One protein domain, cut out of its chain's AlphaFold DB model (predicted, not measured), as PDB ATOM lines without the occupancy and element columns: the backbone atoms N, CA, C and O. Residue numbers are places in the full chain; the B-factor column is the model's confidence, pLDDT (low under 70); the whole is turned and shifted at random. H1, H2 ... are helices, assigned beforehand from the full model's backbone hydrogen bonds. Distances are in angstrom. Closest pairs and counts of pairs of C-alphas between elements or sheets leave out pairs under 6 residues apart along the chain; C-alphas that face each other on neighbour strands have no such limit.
ATOM      1  N   ALA A   2     188.146 258.312 183.407       79.81
ATOM      2  CA  ALA A   2     188.215 259.784 183.523       79.81
ATOM      3  C   ALA A   2     187.548 260.371 184.790       79.81
ATOM      4  O   ALA A   2     188.153 261.175 185.488       79.81
ATOM      5  N   ALA A   3     186.332 259.930 185.135       70.44
ATOM      6  CA  ALA A   3     185.623 260.435 186.319       70.44
ATOM      7  C   ALA A   3     186.347 260.122 187.644       70.44
ATOM      8  O   ALA A   3     186.274 260.901 188.586       70.44
ATOM      9  N   THR A   4     187.055 258.993 187.716       81.56
ATOM     10  CA  THR A   4     187.863 258.617 188.885       81.56
ATOM     11  C   THR A   4     189.070 259.539 189.028       81.56
ATOM     12  O   THR A   4     189.288 260.076 190.106       81.56
ATOM     13  N   ALA A   5     189.777 259.806 187.925       77.00
ATOM     14  CA  ALA A   5     190.912 260.726 187.917       77.00
ATOM     15  C   ALA A   5     190.506 262.155 188.327       77.00
ATOM     16  O   ALA A   5     191.205 262.798 189.103       77.00
ATOM     17  N   LEU A   6     189.343 262.637 187.873       78.44
ATOM     18  CA  LEU A   6     188.819 263.950 188.275       78.44
ATOM     19  C   LEU A   6     188.477 264.013 189.772       78.44
ATOM     20  O   LEU A   6     188.725 265.029 190.415       78.44
ATOM     21  N   LYS A   7     187.947 262.926 190.348       75.62
ATOM     22  CA  LYS A   7     187.693 262.839 191.797       75.62
ATOM     23  C   LYS A   7     188.989 262.846 192.607       75.62
ATOM     24  O   LYS A   7     189.051 263.511 193.633       75.62
ATOM     25  N   GLU A   8     190.019 262.141 192.146       79.31
ATOM     26  CA  GLU A   8     191.340 262.156 192.785       79.31
ATOM     27  C   GLU A   8     191.981 263.546 192.731       79.31
ATOM     28  O   GLU A   8     192.495 264.009 193.746       79.31
ATOM     29  N   GLN A   9     191.887 264.245 191.594       76.62
ATOM     30  CA  GLN A   9     192.364 265.626 191.470       76.62
ATOM     31  C   GLN A   9     191.628 266.578 192.417       76.62
ATOM     32  O   GLN A   9     192.273 267.361 193.111       76.62
ATOM     33  N   LEU A  10     190.296 266.487 192.484       80.56
ATOM     34  CA  LEU A  10     189.496 267.306 193.394       80.56
ATOM     35  C   LEU A  10     189.878 267.055 194.858       80.56
ATOM     36  O   LEU A  10     190.097 268.002 195.608       80.56
ATOM     37  N   ASN A  11     190.015 265.789 195.254       84.94
ATOM     38  CA  ASN A  11     190.435 265.432 196.607       84.94
ATOM     39  C   ASN A  11     191.857 265.926 196.908       84.94
ATOM     40  O   ASN A  11     192.114 266.416 198.005       84.94
ATOM     41  N   GLY A  12     192.772 265.830 195.939       85.31
ATOM     42  CA  GLY A  12     194.131 266.356 196.055       85.31
ATOM     43  C   GLY A  12     194.156 267.866 196.295       85.31
ATOM     44  O   GLY A  12     194.848 268.320 197.202       85.31
ATOM     45  N   LEU A  13     193.351 268.621 195.541       82.12
ATOM     46  CA  LEU A  13     193.198 270.067 195.713       82.12
ATOM     47  C   LEU A  13     192.631 270.414 197.095       82.12
ATOM     48  O   LEU A  13     193.211 271.218 197.814       82.12
ATOM     49  N   VAL A  14     191.527 269.783 197.500       82.06
ATOM     50  CA  VAL A  14     190.908 270.042 198.810       82.06
ATOM     51  C   VAL A  14     191.900 269.759 199.943       82.06
ATOM     52  O   VAL A  14     192.050 270.575 200.851       82.06
ATOM     53  N   ASN A  15     192.639 268.650 199.865       86.38
ATOM     54  CA  ASN A  15     193.658 268.306 200.856       86.38
ATOM     55  C   ASN A  15     194.808 269.324 200.904       86.38
ATOM     56  O   ASN A  15     195.275 269.639 202.000       86.38
ATOM     57  N   SER A  16     195.261 269.851 199.758       83.56
ATOM     58  CA  SER A  16     196.297 270.893 199.750       83.56
ATOM     59  C   SER A  16     195.786 272.168 200.416       83.56
ATOM     60  O   SER A  16     196.464 272.722 201.274       83.56
ATOM     61  N   MET A  17     194.541 272.560 200.140       82.69
ATOM     62  CA  MET A  17     193.928 273.738 200.752       82.69
ATOM     63  C   MET A  17     193.762 273.601 202.278       82.69
ATOM     64  O   MET A  17     193.910 274.589 202.999       82.69
ATOM     65  N   PHE A  18     193.498 272.395 202.796       80.44
ATOM     66  CA  PHE A  18     193.547 272.122 204.240       80.44
ATOM     67  C   PHE A  18     194.972 272.234 204.803       80.44
ATOM     68  O   PHE A  18     195.168 272.850 205.851       80.44
ATOM     69  N   ALA A  19     195.969 271.674 204.111       81.19
ATOM     70  CA  ALA A  19     197.370 271.725 204.536       81.19
ATOM     71  C   ALA A  19     197.941 273.157 204.538       81.19
ATOM     72  O   ALA A  19     198.721 273.513 205.418       81.19
ATOM     73  N   GLU A  20     197.512 273.988 203.588       80.25
ATOM     74  CA  GLU A  20     197.842 275.414 203.488       80.25
ATOM     75  C   GLU A  20     197.075 276.276 204.512       80.25
ATOM     76  O   GLU A  20     197.354 277.465 204.666       80.25
ATOM     77  N   GLY A  21     196.112 275.694 205.235       76.19
ATOM     78  CA  GLY A  21     195.300 276.392 206.231       76.19
ATOM     79  C   GLY A  21     194.232 277.316 205.639       76.19
ATOM     80  O   GLY A  21     193.723 278.180 206.354       76.19
ATOM     81  N   LEU A  22     193.887 277.148 204.359       75.56
ATOM     82  CA  LEU A  22     192.815 277.886 203.682       75.56
ATOM     83  C   LEU A  22     191.432 277.368 204.104       75.56
ATOM     84  O   LEU A  22     190.510 278.160 204.324       75.56
ATOM     85  N   LEU A  23     191.318 276.045 204.259       79.75
ATOM     86  CA  LEU A  23     190.129 275.342 204.745       79.75
ATOM     87  C   LEU A  23     190.315 274.899 206.202       79.75
ATOM     88  O   LEU A  23     191.436 274.690 206.668       79.75
ATOM     89  N   ASP A  24     189.208 274.751 206.924       80.38
ATOM     90  CA  ASP A  24     189.184 274.293 208.314       80.38
ATOM     91  C   ASP A  24     188.011 273.333 208.583       80.38
ATOM     92  O   ASP A  24     187.268 272.948 207.676       80.38
ATOM     93  N   GLU A  25     187.852 272.922 209.842       83.12
ATOM     94  CA  GLU A  25     186.807 271.987 210.271       83.12
ATOM     95  C   GLU A  25     185.388 272.436 209.880       83.12
ATOM     96  O   GLU A  25     184.531 271.580 209.658       83.12
ATOM     97  N   GLN A  26     185.119 273.740 209.728       79.75
ATOM     98  CA  GLN A  26     183.806 274.197 209.260       79.75
ATOM     99  C   GLN A  26     183.574 273.853 207.790       79.75
ATOM    100  O   GLN A  26     182.466 273.465 207.425       79.75
ATOM    101  N   PHE A  27     184.602 273.933 206.941       83.44
ATOM    102  CA  PHE A  27     184.474 273.478 205.556       83.44
ATOM    103  C   PHE A  27     184.226 271.966 205.493       83.44
ATOM    104  O   PHE A  27     183.402 271.505 204.705       83.44
ATOM    105  N   GLN A  28     184.864 271.192 206.377       83.44
ATOM    106  CA  GLN A  28     184.600 269.757 206.495       83.44
ATOM    107  C   GLN A  28     183.145 269.479 206.918       83.44
ATOM    108  O   GLN A  28     182.494 268.612 206.334       83.44
ATOM    109  N   GLN A  29     182.602 270.235 207.879       84.00
ATOM    110  CA  GLN A  29     181.181 270.161 208.248       84.00
ATOM    111  C   GLN A  29     180.272 270.509 207.065       84.00
ATOM    112  O   GLN A  29     179.253 269.854 206.856       84.00
ATOM    113  N   LEU A  30     180.656 271.493 206.251       84.19
ATOM    114  CA  LEU A  30     179.908 271.882 205.058       84.19
ATOM    115  C   LEU A  30     179.871 270.760 204.013       84.19
ATOM    116  O   LEU A  30     178.817 270.489 203.442       84.19
ATOM    117  N   GLN A  31     180.984 270.045 203.825       83.31
ATOM    118  CA  GLN A  31     181.028 268.846 202.984       83.31
ATOM    119  C   GLN A  31     180.148 267.712 203.526       83.31
ATOM    120  O   GLN A  31     179.537 266.998 202.736       83.31
ATOM    121  N   MET A  32     180.040 267.554 204.852       86.12
ATOM    122  CA  MET A  32     179.171 266.541 205.476       86.12
ATOM    123  C   MET A  32     177.674 266.808 205.277       86.12
ATOM    124  O   MET A  32     176.879 265.876 205.364       86.12
ATOM    125  N   LEU A  33     177.282 268.059 205.016       86.06
ATOM    126  CA  LEU A  33     175.898 268.431 204.709       86.06
ATOM    127  C   LEU A  33     175.501 268.116 203.258       86.06
ATOM    128  O   LEU A  33     174.318 268.163 202.928       86.06
ATOM    129  N   GLN A  34     176.468 267.811 202.389       82.81
ATOM    130  CA  GLN A  34     176.194 267.389 201.022       82.81
ATOM    131  C   GLN A  34     175.844 265.897 200.986       82.81
ATOM    132  O   GLN A  34     176.653 265.045 201.348       82.81
ATOM    133  N   ASP A  35     174.655 265.574 200.480       84.81
ATOM    134  CA  ASP A  35     174.165 264.203 200.354       84.81
ATOM    135  C   ASP A  35     173.576 263.922 198.957       84.81
ATOM    136  O   ASP A  35     173.686 264.725 198.027       84.81
ATOM    137  N   GLY A  36     172.972 262.743 198.782       82.25
ATOM    138  CA  GLY A  36     172.344 262.354 197.516       82.25
ATOM    139  C   GLY A  36     171.103 263.178 197.143       82.25
ATOM    140  O   GLY A  36     170.710 263.170 195.978       82.25
ATOM    141  N   SER A  37     170.496 263.881 198.100       87.38
ATOM    142  CA  SER A  37     169.341 264.758 197.894       87.38
ATOM    143  C   SER A  37     169.753 266.189 197.544       87.38
ATOM    144  O   SER A  37     169.004 266.867 196.843       87.38
ATOM    145  N   ASN A  38     170.944 266.630 197.959       83.31
ATOM    146  CA  ASN A  38     171.520 267.918 197.574       83.31
ATOM    147  C   ASN A  38     172.994 267.800 197.126       83.31
ATOM    148  O   ASN A  38     173.896 268.281 197.814       83.31
ATOM    149  N   PRO A  39     173.272 267.206 195.950       83.06
ATOM    150  CA  PRO A  39     174.640 266.974 195.480       83.06
ATOM    151  C   PRO A  39     175.397 268.256 195.092       83.06
ATOM    152  O   PRO A  39     176.601 268.192 194.851       83.06
ATOM    153  N   GLY A  40     174.711 269.401 194.993       84.06
ATOM    154  CA  GLY A  40     175.287 270.694 194.612       84.06
ATOM    155  C   GLY A  40     175.588 271.626 195.785       84.06
ATOM    156  O   GLY A  40     176.139 272.699 195.557       84.06
ATOM    157  N   PHE A  41     175.262 271.228 197.020       83.94
ATOM    158  CA  PHE A  41     175.292 272.109 198.189       83.94
ATOM    159  C   PHE A  41     176.615 272.862 198.365       83.94
ATOM    160  O   PHE A  41     176.626 274.087 198.435       83.94
ATOM    161  N   VAL A  42     177.748 272.148 198.397       84.31
ATOM    162  CA  VAL A  42     179.062 272.781 198.605       84.31
ATOM    163  C   VAL A  42     179.382 273.749 197.469       84.31
ATOM    164  O   VAL A  42     179.884 274.840 197.721       84.31
ATOM    165  N   ALA A  43     179.069 273.376 196.226       84.94
ATOM    166  CA  ALA A  43     179.311 274.232 195.070       84.94
ATOM    167  C   ALA A  43     178.474 275.518 195.133       84.94
ATOM    168  O   ALA A  43     178.995 276.592 194.838       84.94
ATOM    169  N   GLU A  44     177.214 275.430 195.562       85.44
ATOM    170  CA  GLU A  44     176.329 276.585 195.739       85.44
ATOM    171  C   GLU A  44     176.858 277.538 196.816       85.44
ATOM    172  O   GLU A  44     176.981 278.737 196.565       85.44
ATOM    173  N   VAL A  45     177.263 277.017 197.981       82.44
ATOM    174  CA  VAL A  45     177.831 277.855 199.050       82.44
ATOM    175  C   VAL A  45     179.131 278.521 198.595       82.44
ATOM    176  O   VAL A  45     179.303 279.720 198.809       82.44
ATOM    177  N   VAL A  46     180.040 277.775 197.958       82.12
ATOM    178  CA  VAL A  46     181.307 278.332 197.455       82.12
ATOM    179  C   VAL A  46     181.049 279.410 196.400       82.12
ATOM    180  O   VAL A  46     181.702 280.451 196.429       82.12
ATOM    181  N   THR A  47     180.076 279.199 195.510       82.94
ATOM    182  CA  THR A  47     179.692 280.184 194.485       82.94
ATOM    183  C   THR A  47     179.163 281.461 195.130       82.94
ATOM    184  O   THR A  47     179.693 282.536 194.860       82.94
ATOM    185  N   LEU A  48     178.204 281.341 196.053       83.81
ATOM    186  CA  LEU A  48     177.638 282.483 196.770       83.81
ATOM    187  C   LEU A  48     178.713 283.253 197.550       83.81
ATOM    188  O   LEU A  48     178.744 284.480 197.521       83.81
ATOM    189  N   PHE A  49     179.628 282.539 198.213       81.38
ATOM    190  CA  PHE A  49     180.757 283.151 198.910       81.38
ATOM    191  C   PHE A  49     181.634 283.982 197.962       81.38
ATOM    192  O   PHE A  49     182.001 285.108 198.307       81.38
ATOM    193  N   CYS A  50     181.978 283.443 196.789       80.44
ATOM    194  CA  CYS A  50     182.800 284.139 195.800       80.44
ATOM    195  C   CYS A  50     182.100 285.396 195.270       80.44
ATOM    196  O   CYS A  50     182.705 286.466 195.281       80.44
ATOM    197  N   GLU A  51     180.829 285.286 194.880       85.94
ATOM    198  CA  GLU A  51     180.035 286.405 194.359       85.94
ATOM    199  C   GLU A  51     179.871 287.525 195.397       85.94
ATOM    200  O   GLU A  51     180.106 288.703 195.104       85.94
ATOM    201  N   ASP A  52     179.529 287.170 196.641       84.00
ATOM    202  CA  ASP A  52     179.399 288.141 197.727       84.00
ATOM    203  C   ASP A  52     180.738 288.808 198.048       84.00
ATOM    204  O   ASP A  52     180.793 290.025 198.241       84.00
ATOM    205  N   SER A  53     181.821 288.029 198.101       81.56
ATOM    206  CA  SER A  53     183.153 288.551 198.404       81.56
ATOM    207  C   SER A  53     183.640 289.502 197.317       81.56
ATOM    208  O   SER A  53     184.134 290.579 197.640       81.56
ATOM    209  N   GLU A  54     183.459 289.156 196.043       85.69
ATOM    210  CA  GLU A  54     183.823 290.016 194.915       85.69
ATOM    211  C   GLU A  54     183.055 291.342 194.959       85.69
ATOM    212  O   GLU A  54     183.660 292.416 194.879       85.69
ATOM    213  N   ARG A  55     181.736 291.289 195.188       91.62
ATOM    214  CA  ARG A  55     180.900 292.490 195.319       91.62
ATOM    215  C   ARG A  55     181.355 293.377 196.477       91.62
ATOM    216  O   ARG A  55     181.507 294.585 196.301       91.62
ATOM    217  N   ILE A  56     181.584 292.793 197.655       84.94
ATOM    218  CA  ILE A  56     181.992 293.543 198.851       84.94
ATOM    219  C   ILE A  56     183.386 294.154 198.667       84.94
ATOM    220  O   ILE A  56     183.592 295.312 199.024       84.94
ATOM    221  N   LEU A  57     184.337 293.414 198.093       83.00
ATOM    222  CA  LEU A  57     185.682 293.922 197.818       83.00
ATOM    223  C   LEU A  57     185.659 295.058 196.789       83.00
ATOM    224  O   LEU A  57     186.369 296.052 196.965       83.00
ATOM    225  N   ALA A  58     184.816 294.964 195.758       86.88
ATOM    226  CA  ALA A  58     184.631 296.037 194.785       86.88
ATOM    227  C   ALA A  58     184.045 297.304 195.432       86.88
ATOM    228  O   ALA A  58     184.509 298.412 195.153       86.88
ATOM    229  N   ASP A  59     183.058 297.155 196.318       88.38
ATOM    230  CA  ASP A  59     182.461 298.274 197.051       88.38
ATOM    231  C   ASP A  59     183.454 298.906 198.043       88.38
ATOM    232  O   ASP A  59     183.559 300.132 198.103       88.38
ATOM    233  N   LEU A  60     184.237 298.092 198.764       83.56
ATOM    234  CA  LEU A  60     185.313 298.565 199.643       83.56
ATOM    235  C   LEU A  60     186.377 299.345 198.871       83.56
ATOM    236  O   LEU A  60     186.758 300.429 199.302       83.56
ATOM    237  N   THR A  61     186.812 298.832 197.719       84.81
ATOM    238  CA  THR A  61     187.804 299.502 196.862       84.81
ATOM    239  C   THR A  61     187.302 300.887 196.451       84.81
ATOM    240  O   THR A  61     187.966 301.889 196.707       84.81
ATOM    241  N   LYS A  62     186.066 300.975 195.939       88.50
ATOM    242  CA  LYS A  62     185.443 302.259 195.567       88.50
ATOM    243  C   LYS A  62     185.311 303.225 196.739       88.50
ATOM    244  O   LYS A  62     185.355 304.434 196.531       88.50
ATOM    245  N   LEU A  63     185.063 302.716 197.944       86.44
ATOM    246  CA  LEU A  63     184.910 303.529 199.148       86.44
ATOM    247  C   LEU A  63     186.256 304.084 199.628       86.44
ATOM    248  O   LEU A  63     186.321 305.228 200.069       86.44
ATOM    249  N   MET A  64     187.319 303.285 199.514       83.19
ATOM    250  CA  MET A  64     188.683 303.678 199.867       83.19
ATOM    251  C   MET A  64     189.307 304.654 198.861       83.19
ATOM    252  O   MET A  64     190.142 305.459 199.257       83.19
ATOM    253  N   ASP A  65     188.858 304.643 197.603       91.50
ATOM    254  CA  ASP A  65     189.301 305.582 196.560       91.50
ATOM    255  C   ASP A  65     188.682 306.996 196.685       91.50
ATOM    256  O   ASP A  65     188.972 307.889 195.885       91.50
ATOM    257  N   GLN A  66     187.813 307.238 197.673       85.62
ATOM    258  CA  GLN A  66     187.169 308.540 197.879       85.62
ATOM    259  C   GLN A  66     188.097 309.534 198.587       85.62
ATOM    260  O   GLN A  66     188.832 309.181 199.504       85.62
ATOM    261  N   ALA A  67     187.994 310.822 198.229       88.12
ATOM    262  CA  ALA A  67     188.780 311.894 198.857       88.12
ATOM    263  C   ALA A  67     188.552 312.012 200.378       88.12
ATOM    264  O   ALA A  67     189.444 312.432 201.111       88.12
ATOM    265  N   VAL A  68     187.358 311.637 200.850       91.38
ATOM    266  CA  VAL A  68     187.024 311.482 202.270       91.38
ATOM    267  C   VAL A  68     186.345 310.126 202.437       91.38
ATOM    268  O   VAL A  68     185.285 309.898 201.860       91.38
ATOM    269  N   VAL A  69     186.956 309.236 203.217       90.50
ATOM    270  CA  VAL A  69     186.483 307.856 203.408       90.50
ATOM    271  C   VAL A  69     185.443 307.790 204.529       90.50
ATOM    272  O   VAL A  69     185.695 308.221 205.656       90.50
ATOM    273  N   ASP A  70     184.282 307.199 204.242       87.50
ATOM    274  CA  ASP A  70     183.264 306.883 205.251       87.50
ATOM    275  C   ASP A  70     183.615 305.567 205.969       87.50
ATOM    276  O   ASP A  70     183.231 304.472 205.551       87.50
ATOM    277  N   TYR A  71     184.357 305.678 207.072       85.62
ATOM    278  CA  TYR A  71     184.804 304.523 207.858       85.62
ATOM    279  C   TYR A  71     183.667 303.717 208.498       85.62
ATOM    280  O   TYR A  71     183.860 302.537 208.786       85.62
ATOM    281  N   SER A  72     182.479 304.303 208.683       88.06
ATOM    282  CA  SER A  72     181.311 303.569 209.187       88.06
ATOM    283  C   SER A  72     180.829 302.553 208.150       88.06
ATOM    284  O   SER A  72     180.571 301.389 208.463       88.06
ATOM    285  N   LYS A  73     180.798 302.957 206.873       85.56
ATOM    286  CA  LYS A  73     180.505 302.036 205.767       85.56
ATOM    287  C   LYS A  73     181.609 301.006 205.563       85.56
ATOM    288  O   LYS A  73     181.291 299.847 205.314       85.56
ATOM    289  N   VAL A  74     182.881 301.394 205.700       83.94
ATOM    290  CA  VAL A  74     184.003 300.440 205.640       83.94
ATOM    291  C   VAL A  74     183.819 299.344 206.691       83.94
ATOM    292  O   VAL A  74     183.894 298.165 206.349       83.94
ATOM    293  N   ASP A  75     183.522 299.709 207.942       82.69
ATOM    294  CA  ASP A  75     183.297 298.742 209.024       82.69
ATOM    295  C   ASP A  75     182.130 297.795 208.709       82.69
ATOM    296  O   ASP A  75     182.270 296.578 208.834       82.69
ATOM    297  N   ALA A  76     181.015 298.328 208.195       86.44
ATOM    298  CA  ALA A  76     179.867 297.520 207.793       86.44
ATOM    299  C   ALA A  76     180.217 296.500 206.691       86.44
ATOM    300  O   ALA A  76     179.849 295.326 206.795       86.44
ATOM    301  N   TYR A  77     180.966 296.909 205.663       82.81
ATOM    302  CA  TYR A  77     181.396 296.012 204.588       82.81
ATOM    303  C   TYR A  77     182.407 294.964 205.068       82.81
ATOM    304  O   TYR A  77     182.274 293.786 204.735       82.81
ATOM    305  N   VAL A  78     183.374 295.346 205.905       83.94
ATOM    306  CA  VAL A  78     184.315 294.402 206.531       83.94
ATOM    307  C   VAL A  78     183.567 293.399 207.413       83.94
ATOM    308  O   VAL A  78     183.880 292.205 207.406       83.94
ATOM    309  N   HIS A  79     182.538 293.845 208.135       83.69
ATOM    310  CA  HIS A  79     181.680 292.968 208.923       83.69
ATOM    311  C   HIS A  79     180.902 291.985 208.041       83.69
ATOM    312  O   HIS A  79     180.844 290.794 208.358       83.69
ATOM    313  N   GLN A  80     180.349 292.445 206.915       84.56
ATOM    314  CA  GLN A  80     179.647 291.582 205.965       84.56
ATOM    315  C   GLN A  80     180.591 290.540 205.349       84.56
ATOM    316  O   GLN A  80     180.253 289.356 205.310       84.56
ATOM    317  N   LEU A  81     181.801 290.950 204.956       80.38
ATOM    318  CA  LEU A  81     182.826 290.050 204.422       80.38
ATOM    319  C   LEU A  81     183.235 288.994 205.457       80.38
ATOM    320  O   LEU A  81     183.371 287.814 205.131       80.38
ATOM    321  N   LYS A  82     183.353 289.397 206.728       76.00
ATOM    322  CA  LYS A  82     183.574 288.496 207.871       76.00
ATOM    323  C   LYS A  82     182.446 287.493 208.049       76.00
ATOM    324  O   LYS A  82     182.731 286.316 208.269       76.00
ATOM    325  N   GLY A  83     181.197 287.934 207.930       76.75
ATOM    326  CA  GLY A  83     180.030 287.057 207.943       76.75
ATOM    327  C   GLY A  83     180.075 286.026 206.815       76.75
ATOM    328  O   GLY A  83     179.981 284.829 207.084       76.75
ATOM    329  N   SER A  84     180.302 286.472 205.577       72.44
ATOM    330  CA  SER A  84     180.362 285.596 204.398       72.44
ATOM    331  C   SER A  84     181.505 284.575 204.496       72.44
ATOM    332  O   SER A  84     181.299 283.374 204.329       72.44
ATOM    333  N   SER A  85     182.691 285.016 204.927       67.38
ATOM    334  CA  SER A  85     183.875 284.153 205.060       67.38
ATOM    335  C   SER A  85     183.759 283.118 206.172       67.38
ATOM    336  O   SER A  85     184.309 282.026 206.049       67.38
ATOM    337  N   SER A  86     183.021 283.428 207.246       67.06
ATOM    338  CA  SER A  86     182.859 282.515 208.385       67.06
ATOM    339  C   SER A  86     182.184 281.191 208.021       67.06
ATOM    340  O   SER A  86     182.333 280.225 208.765       67.06
ATOM    341  N   ARG A  87     181.493 281.137 206.873       61.41
ATOM    342  CA  ARG A  87     180.800 279.950 206.365       61.41
ATOM    343  C   ARG A  87     181.686 279.047 205.499       61.41
ATOM    344  O   ARG A  87     181.306 277.904 205.288       61.41
ATOM    345  N   CYS A  88     182.835 279.527 205.008       56.97
ATOM    346  CA  CYS A  88     183.637 278.789 204.024       56.97
ATOM    347  C   CYS A  88     185.139 278.697 204.317       56.97
ATOM    348  O   CYS A  88     185.724 277.675 203.974       56.97
ATOM    349  N   MET A  89     185.796 279.724 204.874       58.41
ATOM    350  CA  MET A  89     187.265 279.798 204.821       58.41
ATOM    351  C   MET A  89     187.922 280.595 205.957       58.41
ATOM    352  O   MET A  89     187.459 281.658 206.378       58.41
ATOM    353  N   ARG A  90     189.110 280.126 206.361       58.09
ATOM    354  CA  ARG A  90     190.013 280.754 207.341       58.09
ATOM    355  C   ARG A  90     190.788 281.953 206.778       58.09
ATOM    356  O   ARG A  90     191.345 282.721 207.563       58.09
ATOM    357  N   ALA A  91     190.793 282.167 205.458       48.34
ATOM    358  CA  ALA A  91     191.549 283.239 204.792       48.34
ATOM    359  C   ALA A  91     191.257 284.643 205.365       48.34
ATOM    360  O   ALA A  91     192.164 285.461 205.517       48.34
TER     361      ALA A  91
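Overview. This is residues 2 to 91 of the 125 residues of the protein "histidine-containing phosphotransfer protein 2 isoform X3" of Elaeis guineensis var. tenera (UniProt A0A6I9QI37). H3 and H4 form a long helical hairpin; short H2 sits by the beginning of H3, and residues 2 to 13 of H1 stick out beyond. There are 90 printed residues with four named helices, H1 to H4 along the chain, and no named strand: all helix. The whole is loose, radius of gyration of the C-alphas 16.7 A, and only just elongated, spanning 54 by 27 by 24 A.

Arrangement. H1, residues 2 to 19, is near H2, residues 25 to 32. H2 is close to but not clearly touching H3, residues 41 to 64; their closest C-alphas, of Gln 31 and Val 42, are 6.2 A apart. H3 and H4, residues 71 to 85, touch as a hairpin, opposite ways at a shallow tilt of 15 degrees; their closest C-alphas, of Phe 49 and Ser 84, are 6.0 A apart. In the four helices every O i to N i+4 pair is within hydrogen-bond range.

Along the chain. H1 begins at C-alpha 2 (188.215, 259.784, 183.523) and spans 25.8 A, H2 10.5 A, H3 34.3 A. H4 spans 20.6 A, ending at C-alpha 85 (183.875, 284.153, 205.060).

Size, cuts and confidence. The farthest C-alphas, Ala 2 and Val 68, are 55.0 A apart. The printed part has no cut and no long link. Residues 85 to 91 have pLDDT under 70.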